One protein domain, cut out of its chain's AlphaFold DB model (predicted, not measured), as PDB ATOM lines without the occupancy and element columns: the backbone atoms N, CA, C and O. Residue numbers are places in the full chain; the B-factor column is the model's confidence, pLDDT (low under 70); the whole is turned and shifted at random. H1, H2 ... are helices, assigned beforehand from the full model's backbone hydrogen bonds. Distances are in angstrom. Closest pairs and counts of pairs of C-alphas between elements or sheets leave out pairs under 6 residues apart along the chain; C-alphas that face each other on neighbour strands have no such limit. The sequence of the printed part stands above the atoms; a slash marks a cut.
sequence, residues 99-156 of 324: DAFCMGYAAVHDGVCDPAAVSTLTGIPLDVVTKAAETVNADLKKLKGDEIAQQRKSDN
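This is residues 99 to 156 of the 324 residues of an uncharacterized protein of Deltaproteobacteria bacterium (UniProt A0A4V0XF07). Three short helices, H2, H1 and H4, stand in a row with H1 in the middle, and the longest helix, H3, runs along one side of the row, packing across H1 and H2. After H3 the chain folds back, and H4 runs in towards H1 at the end of the row away from H2. The printed part has 58 residues with four named helices, in the order H1, H2, H3, H4 along the chain, and no named strand; the class is all helix, and the helix packing is mostly crossed. The whole is compact, with a radius of gyration of the C-alphas of 10.7 A, yet elongated in outline, spanning 32 by 19 by 14 A.

H1, residues 99 to 106, is the hub and touches three other helices. It touches H2, residues 115 to 122, about perpendicular at 75 degrees; their closest C-alphas, those of Cys 102 and Val 118, are 6.7 A apart. H1 touches H3, residues 126 to 140, at a steep tilt of 67 degrees, only just short of about perpendicular, the same way; the closest C-alphas are those of Asp 99 and Ala 132, 4.9 A apart. H2 touches H3 at a steep tilt of 66 degrees, opposite ways, closest at the C-alphas of Pro 115 and Thr 130, 5.1 A apart. H4, residues 146 to 155, touches H1 at a steep tilt of 64 degrees, opposite ways, closest at the C-alphas of Gly 104 and Asp 155, 4.9 A apart. H3 and H4 are close but not clearly touching, with the C-alphas of Leu 140 and Ile 148 closest at 7.6 A. H2 and H4 are apart. In H1, H2, H3 and H4 every O i to N i+4 pair is within hydrogen-bond range.

H1 begins at Asp 99, C-alpha (102.547, 146.294, 166.089), and runs 10.3 A to Ala 106. H2 runs 10.4 A from Pro 115 to Thr 122. H3 runs 20.0 A from Leu 126, C-alpha (112.157, 139.525, 162.278), to Leu 140. H4 runs 14.2 A from Asp 146 to Asp 155, C-alpha (99.045, 155.801, 162.036).

The two C-alphas farthest apart are those of Pro 125 and Asp 146, 32.5 A. The printed part has no cut. The links from H2 to H3 and from H3 to H4 are tight, the link from H1 to H2 is short, and no link is long. The mean pLDDT of the printed part is 94.3, and no printed residue is under 70.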
ATOM      1  N   ASP A  99     103.911 146.079 166.563       96.56
ATOM      2  CA  ASP A  99     102.547 146.294 166.089       96.56
ATOM      3  C   ASP A  99     102.340 147.731 165.600       96.56
ATOM      4  O   ASP A  99     101.899 147.929 164.470       96.56
ATOM      5  N   ALA A 100     102.750 148.730 166.383       96.12
ATOM      6  CA  ALA A 100     102.639 150.135 166.000       96.12
ATOM      7  C   ALA A 100     103.483 150.468 164.757       96.12
ATOM      8  O   ALA A 100     103.008 151.160 163.855       96.12
ATOM      9  N   PHE A 101     104.704 149.928 164.652       97.31
ATOM     10  CA  PHE A 101     105.505 150.064 163.429       97.31
ATOM     11  C   PHE A 101     104.862 149.360 162.229       97.31
ATOM     12  O   PHE A 101     104.893 149.900 161.125       97.31
ATOM     13  N   CYS A 102     104.262 148.185 162.429       96.75
ATOM     14  CA  CYS A 102     103.520 147.484 161.385       96.75
ATOM     15  C   CYS A 102     102.319 148.293 160.885       96.75
ATOM     16  O   CYS A 102     102.118 148.395 159.677       96.75
ATOM     17  N   MET A 103     101.546 148.882 161.800       95.56
ATOM     18  CA  MET A 103     100.414 149.753 161.474       95.56
ATOM     19  C   MET A 103     100.883 150.993 160.702       95.56
ATOM     20  O   MET A 103     100.347 151.292 159.634       95.56
ATOM     21  N   GLY A 104     101.957 151.648 161.160       95.81
ATOM     22  CA  GLY A 104     102.573 152.779 160.456       95.81
ATOM     23  C   GLY A 104     103.078 152.427 159.052       95.81
ATOM     24  O   GLY A 104     102.929 153.222 158.126       95.81
ATOM     25  N   TYR A 105     103.620 151.221 158.859       96.25
ATOM     26  CA  TYR A 105     104.044 150.744 157.540       96.25
ATOM     27  C   TYR A 105     102.840 150.489 156.633       96.25
ATOM     28  O   TYR A 105     102.742 151.030 155.529       96.25
ATOM     29  N   ALA A 106     101.875 149.717 157.128       95.06
ATOM     30  CA  ALA A 106     100.654 149.390 156.408       95.06
ATOM     31  C   ALA A 106      99.853 150.644 156.016       95.06
ATOM     32  O   ALA A 106      99.159 150.635 154.994       95.06
ATOM     33  N   ALA A 107      99.985 151.737 156.779       93.94
ATOM     34  CA  ALA A 107      99.306 152.999 156.521       93.94
ATOM     35  C   ALA A 107      99.587 153.576 155.119       93.94
ATOM     36  O   ALA A 107      98.726 154.237 154.533       93.94
ATOM     37  N   VAL A 108     100.772 153.298 154.564       93.06
ATOM     38  CA  VAL A 108     101.208 153.801 153.250       93.06
ATOM     39  C   VAL A 108     101.540 152.698 152.239       93.06
ATOM     40  O   VAL A 108     101.820 152.996 151.081       93.06
ATOM     41  N   HIS A 109     101.462 151.432 152.652       91.94
ATOM     42  CA  HIS A 109     101.731 150.250 151.827       91.94
ATOM     43  C   HIS A 109     100.483 149.363 151.703       91.94
ATOM     44  O   HIS A 109     100.456 148.215 152.137       91.94
ATOM     45  N   ASP A 110      99.413 149.930 151.143       85.88
ATOM     46  CA  ASP A 110      98.171 149.222 150.797       85.88
ATOM     47  C   ASP A 110      97.495 148.441 151.937       85.88
ATOM     48  O   ASP A 110      96.711 147.525 151.701       85.88
ATOM     49  N   GLY A 111      97.706 148.852 153.191       88.69
ATOM     50  CA  GLY A 111      97.106 148.189 154.350       88.69
ATOM     51  C   GLY A 111      97.741 146.837 154.680       88.69
ATOM     52  O   GLY A 111      97.084 146.007 155.306       88.69
ATOM     53  N   VAL A 112      98.990 146.603 154.267       92.56
ATOM     54  CA  VAL A 112      99.732 145.376 154.572       92.56
ATOM     55  C   VAL A 112     101.034 145.713 155.297       92.56
ATOM     56  O   VAL A 112     101.852 146.481 154.799       92.56
ATOM     57  N   CYS A 113     101.254 145.104 156.464       96.44
ATOM     58  CA  CYS A 113     102.565 145.069 157.101       96.44
ATOM     59  C   CYS A 113     103.427 143.980 156.452       96.44
ATOM     60  O   CYS A 113     103.092 142.795 156.549       96.44
ATOM     61  N   ASP A 114     104.541 144.381 155.834       97.38
ATOM     62  CA  ASP A 114     105.628 143.486 155.431       97.38
ATOM     63  C   ASP A 114     106.633 143.341 156.594       97.38
ATOM     64  O   ASP A 114     107.353 144.299 156.911       97.38
ATOM     65  N   PRO A 115     106.728 142.155 157.230       97.88
ATOM     66  CA  PRO A 115     107.620 141.958 158.366       97.88
ATOM     67  C   PRO A 115     109.098 142.162 158.038       97.88
ATOM     68  O   PRO A 115     109.848 142.665 158.875       97.88
ATOM     69  N   ALA A 116     109.535 141.772 156.837       98.12
ATOM     70  CA  ALA A 116     110.938 141.862 156.449       98.12
ATOM     71  C   ALA A 116     111.348 143.322 156.240       98.12
ATOM     72  O   ALA A 116     112.408 143.749 156.715       98.12
ATOM     73  N   ALA A 117     110.480 144.106 155.595       97.50
ATOM     74  CA  ALA A 117     110.685 145.538 155.425       97.50
ATOM     75  C   ALA A 117     110.719 146.259 156.781       97.50
ATOM     76  O   ALA A 117     111.671 146.990 157.066       97.50
ATOM     77  N   VAL A 118     109.737 146.009 157.654       97.56
ATOM     78  CA  VAL A 118     109.668 146.656 158.974       97.56
ATOM     79  C   VAL A 118     110.849 146.255 159.859       97.56
ATOM     80  O   VAL A 118     111.460 147.128 160.475       97.56
ATOM     81  N   SER A 119     111.236 144.977 159.885       97.81
ATOM     82  CA  SER A 119     112.419 144.510 160.623       97.81
ATOM     83  C   SER A 119     113.691 145.224 160.155       97.81
ATOM     84  O   SER A 119     114.441 145.754 160.974       97.81
ATOM     85  N   THR A 120     113.881 145.346 158.838       97.75
ATOM     86  CA  THR A 120     115.032 146.050 158.248       97.75
ATOM     87  C   THR A 120     115.051 147.535 158.615       97.75
ATOM     88  O   THR A 120     116.096 148.069 158.977       97.75
ATOM     89  N   LEU A 121     113.901 148.212 158.542       96.38
ATOM     90  CA  LEU A 121     113.793 149.650 158.810       96.38
ATOM     91  C   LEU A 121     113.985 150.003 160.291       96.38
ATOM     92  O   LEU A 121     114.494 151.075 160.615       96.38
ATOM     93  N   THR A 122     113.546 149.127 161.193       95.81
ATOM     94  CA  THR A 122     113.460 149.413 162.637       95.81
ATOM     95  C   THR A 122     114.565 148.755 163.459       95.81
ATOM     96  O   THR A 122     114.797 149.152 164.604       95.81
ATOM     97  N   GLY A 123     115.224 147.733 162.908       95.31
ATOM     98  CA  GLY A 123     116.153 146.867 163.631       95.31
ATOM     99  C   GLY A 123     115.477 145.942 164.651       95.31
ATOM    100  O   GLY A 123     116.169 145.356 165.482       95.31
ATOM    101  N   ILE A 124     114.144 145.826 164.641       96.44
ATOM    102  CA  ILE A 124     113.412 144.862 165.478       96.44
ATOM    103  C   ILE A 124     113.635 143.449 164.907       96.44
ATOM    104  O   ILE A 124     113.573 143.290 163.684       96.44
ATOM    105  N   PRO A 125     113.865 142.417 165.744       96.56
ATOM    106  CA  PRO A 125     114.014 141.040 165.273       96.56
ATOM    107  C   PRO A 125     112.843 140.584 164.395       96.56
ATOM    108  O   PRO A 125     111.679 140.832 164.720       96.56
ATOM    109  N   LEU A 126     113.151 139.915 163.280       97.81
ATOM    110  CA  LEU A 126     112.157 139.525 162.278       97.81
ATOM    111  C   LEU A 126     111.026 138.681 162.873       97.81
ATOM    112  O   LEU A 126     109.871 138.913 162.552       97.81
ATOM    113  N   ASP A 127     111.336 137.749 163.773       97.44
ATOM    114  CA  ASP A 127     110.351 136.878 164.419       97.44
ATOM    115  C   ASP A 127     109.352 137.650 165.299       97.44
ATOM    116  O   ASP A 127     108.175 137.286 165.366       97.44
ATOM    117  N   VAL A 128     109.797 138.737 165.936       96.69
ATOM    118  CA  VAL A 128     108.934 139.645 166.704       96.69
ATOM    119  C   VAL A 128     108.011 140.413 165.760       96.69
ATOM    120  O   VAL A 128     106.803 140.472 165.991       96.69
ATOM    121  N   VAL A 129     108.554 140.948 164.660       97.75
ATOM    122  CA  VAL A 129     107.761 141.680 163.661       97.75
ATOM    123  C   VAL A 129     106.773 140.759 162.943       97.75
ATOM    124  O   VAL A 129     105.635 141.159 162.722       97.75
ATOM    125  N   THR A 130     107.148 139.520 162.616       98.25
ATOM    126  CA  THR A 130     106.254 138.548 161.965       98.25
ATOM    127  C   THR A 130     105.006 138.289 162.806       98.25
ATOM    128  O   THR A 130     103.900 138.387 162.279       98.25
ATOM    129  N   LYS A 131     105.155 138.053 164.116       97.31
ATOM    130  CA  LYS A 131     104.013 137.854 165.030       97.31
ATOM    131  C   LYS A 131     103.104 139.086 165.102       97.31
ATOM    132  O   LYS A 131     101.879 138.963 165.107       97.31
ATOM    133  N   ALA A 132     103.700 140.277 165.140       97.19
ATOM    134  CA  ALA A 132     102.945 141.526 165.133       97.19
ATOM    135  C   ALA A 132     102.179 141.712 163.813       97.19
ATOM    136  O   ALA A 132     100.987 142.014 163.826       97.19
ATOM    137  N   ALA A 133     102.833 141.457 162.680       97.56
ATOM    138  CA  ALA A 133     102.247 141.573 161.353       97.56
ATOM    139  C   ALA A 133     101.086 140.602 161.132       97.56
ATOM    140  O   ALA A 133     100.113 140.975 160.486       97.56
ATOM    141  N   GLU A 134     101.147 139.375 161.659       97.44
ATOM    142  CA  GLU A 134     100.028 138.424 161.598       97.44
ATOM    143  C   GLU A 134      98.763 139.008 162.237       97.44
ATOM    144  O   GLU A 134      97.691 138.982 161.626       97.44
ATOM    145  N   THR A 135      98.908 139.591 163.429       96.81
ATOM    146  CA  THR A 135      97.804 140.222 164.169       96.81
ATOM    147  C   THR A 135      97.308 141.472 163.442       96.81
ATOM    148  O   THR A 135      96.134 141.561 163.086       96.81
ATOM    149  N   VAL A 136      98.222 142.391 163.119       96.38
ATOM    150  CA  VAL A 136      97.918 143.652 162.428       96.38
ATOM    151  C   VAL A 136      97.236 143.405 161.084       96.38
ATOM    152  O   VAL A 136      96.184 143.975 160.809       96.38
ATOM    153  N   ASN A 137      97.770 142.516 160.247       95.81
ATOM    154  CA  ASN A 137      97.186 142.225 158.939       95.81
ATOM    155  C   ASN A 137      95.811 141.551 159.059       95.81
ATOM    156  O   ASN A 137      94.958 141.743 158.190       95.81
ATOM    157  N   ALA A 138      95.576 140.750 160.103       96.06
ATOM    158  CA  ALA A 138      94.259 140.177 160.366       96.06
ATOM    159  C   ALA A 138      93.242 141.251 160.779       96.06
ATOM    160  O   ALA A 138      92.086 141.177 160.360       96.06
ATOM    161  N   ASP A 139      93.662 142.249 161.554       94.50
ATOM    162  CA  ASP A 139      92.802 143.348 161.989       94.50
ATOM    163  C   ASP A 139      92.520 144.346 160.863       94.50
ATOM    164  O   ASP A 139      91.361 144.691 160.630       94.50
ATOM    165  N   LEU A 140      93.530 144.710 160.071       92.94
ATOM    166  CA  LEU A 140      93.370 145.610 158.925       92.94
ATOM    167  C   LEU A 140      92.404 145.056 157.868       92.94
ATOM    168  O   LEU A 140      91.645 145.817 157.273       92.94
ATOM    169  N   LYS A 141      92.354 143.730 157.674       93.25
ATOM    170  CA  LYS A 141      91.381 143.077 156.773       93.25
ATOM    171  C   LYS A 141      89.923 143.233 157.215       93.25
ATOM    172  O   LYS A 141      89.026 143.023 156.399       93.25
ATOM    173  N   LYS A 142      89.672 143.533 158.493       93.88
ATOM    174  CA  LYS A 142      88.315 143.721 159.030       93.88
ATOM    175  C   LYS A 142      87.787 145.130 158.760       93.88
ATOM    176  O   LYS A 142      86.571 145.296 158.710       93.88
ATOM    177  N   LEU A 143      88.684 146.100 158.571       91.69
ATOM    178  CA  LEU A 143      88.339 147.496 158.313       91.69
ATOM    179  C   LEU A 143      87.755 147.666 156.908       91.69
ATOM    180  O   LEU A 143      88.171 146.994 155.959       91.69
ATOM    181  N   LYS A 144      86.792 148.578 156.756       89.12
ATOM    182  CA  LYS A 144      86.148 148.862 155.465       89.12
ATOM    183  C   LYS A 144      86.013 150.360 155.220       89.12
ATOM    184  O   LYS A 144      85.730 151.133 156.127       89.12
ATOM    185  N   GLY A 145      86.146 150.755 153.951       87.19
ATOM    186  CA  GLY A 145      85.863 152.121 153.502       87.19
ATOM    187  C   GLY A 145      86.619 153.180 154.310       87.19
ATOM    188  O   GLY A 145      87.849 153.146 154.383       87.19
ATOM    189  N   ASP A 146      85.872 154.092 154.928       90.44
ATOM    190  CA  ASP A 146      86.404 155.236 155.675       90.44
ATOM    191  C   ASP A 146      87.242 154.837 156.900       90.44
ATOM    192  O   ASP A 146      88.158 155.571 157.272       90.44
ATOM    193  N   GLU A 147      87.010 153.654 157.483       88.56
ATOM    194  CA  GLU A 147      87.797 153.147 158.616       88.56
ATOM    195  C   GLU A 147      89.270 152.963 158.230       88.56
ATOM    196  O   GLU A 147      90.169 153.314 158.993       88.56
ATOM    197  N   ILE A 148      89.531 152.487 157.007       85.56
ATOM    198  CA  ILE A 148      90.893 152.329 156.486       85.56
ATOM    199  C   ILE A 148      91.542 153.703 156.319       85.56
ATOM    200  O   ILE A 148      92.693 153.894 156.704       85.56
ATOM    201  N   ALA A 149      90.821 154.679 155.763       87.12
ATOM    202  CA  ALA A 149      91.353 156.025 155.559       87.12
ATOM    203  C   ALA A 149      91.667 156.725 156.893       87.12
ATOM    204  O   ALA A 149      92.713 157.367 157.024       87.12
ATOM    205  N   GLN A 150      90.794 156.571 157.893       89.94
ATOM    206  CA  GLN A 150      91.008 157.109 159.233       89.94
ATOM    207  C   GLN A 150      92.199 156.442 159.924       89.94
ATOM    208  O   GLN A 150      93.042 157.153 160.472       89.94
ATOM    209  N   GLN A 151      92.307 155.112 159.843       89.81
ATOM    210  CA  GLN A 151      93.435 154.370 160.402       89.81
ATOM    211  C   GLN A 151      94.755 154.824 159.771       89.81
ATOM    212  O   GLN A 151      95.668 155.232 160.482       89.81
ATOM    213  N   ARG A 152      94.819 154.888 158.432       89.69
ATOM    214  CA  ARG A 152      96.007 155.361 157.699       89.69
ATOM    215  C   ARG A 152      96.436 156.760 158.136       89.69
ATOM    216  O   ARG A 152      97.621 157.007 158.333       89.69
ATOM    217  N   LYS A 153      95.480 157.677 158.310       90.38
ATOM    218  CA  LYS A 153      95.755 159.042 158.774       90.38
ATOM    219  C   LYS A 153      96.238 159.075 160.227       90.38
ATOM    220  O   LYS A 153      97.094 159.890 160.553       90.38
ATOM    221  N   SER A 154      95.665 158.239 161.089       91.31
ATOM    222  CA  SER A 154      96.053 158.150 162.497       91.31
ATOM    223  C   SER A 154      97.464 157.587 162.649       91.31
ATOM    224  O   SER A 154      98.263 158.136 163.403       91.31
ATOM    225  N   ASP A 155      97.785 156.532 161.902       92.62
ATOM    226  CA  ASP A 155      99.045 155.801 162.036       92.62
ATOM    227  C   ASP A 155     100.214 156.475 161.323       92.62
ATOM    228  O   ASP A 155     101.346 156.397 161.803       92.62
ATOM    229  N   ASN A 156      99.947 157.192 160.227       91.94
ATOM    230  CA  ASN A 156     100.934 158.008 159.527       91.94
ATOM    231  C   ASN A 156     101.071 159.395 160.183       91.94
ATOM    232  O   ASN A 156     100.761 160.425 159.582       91.94
TER     233      ASN A 156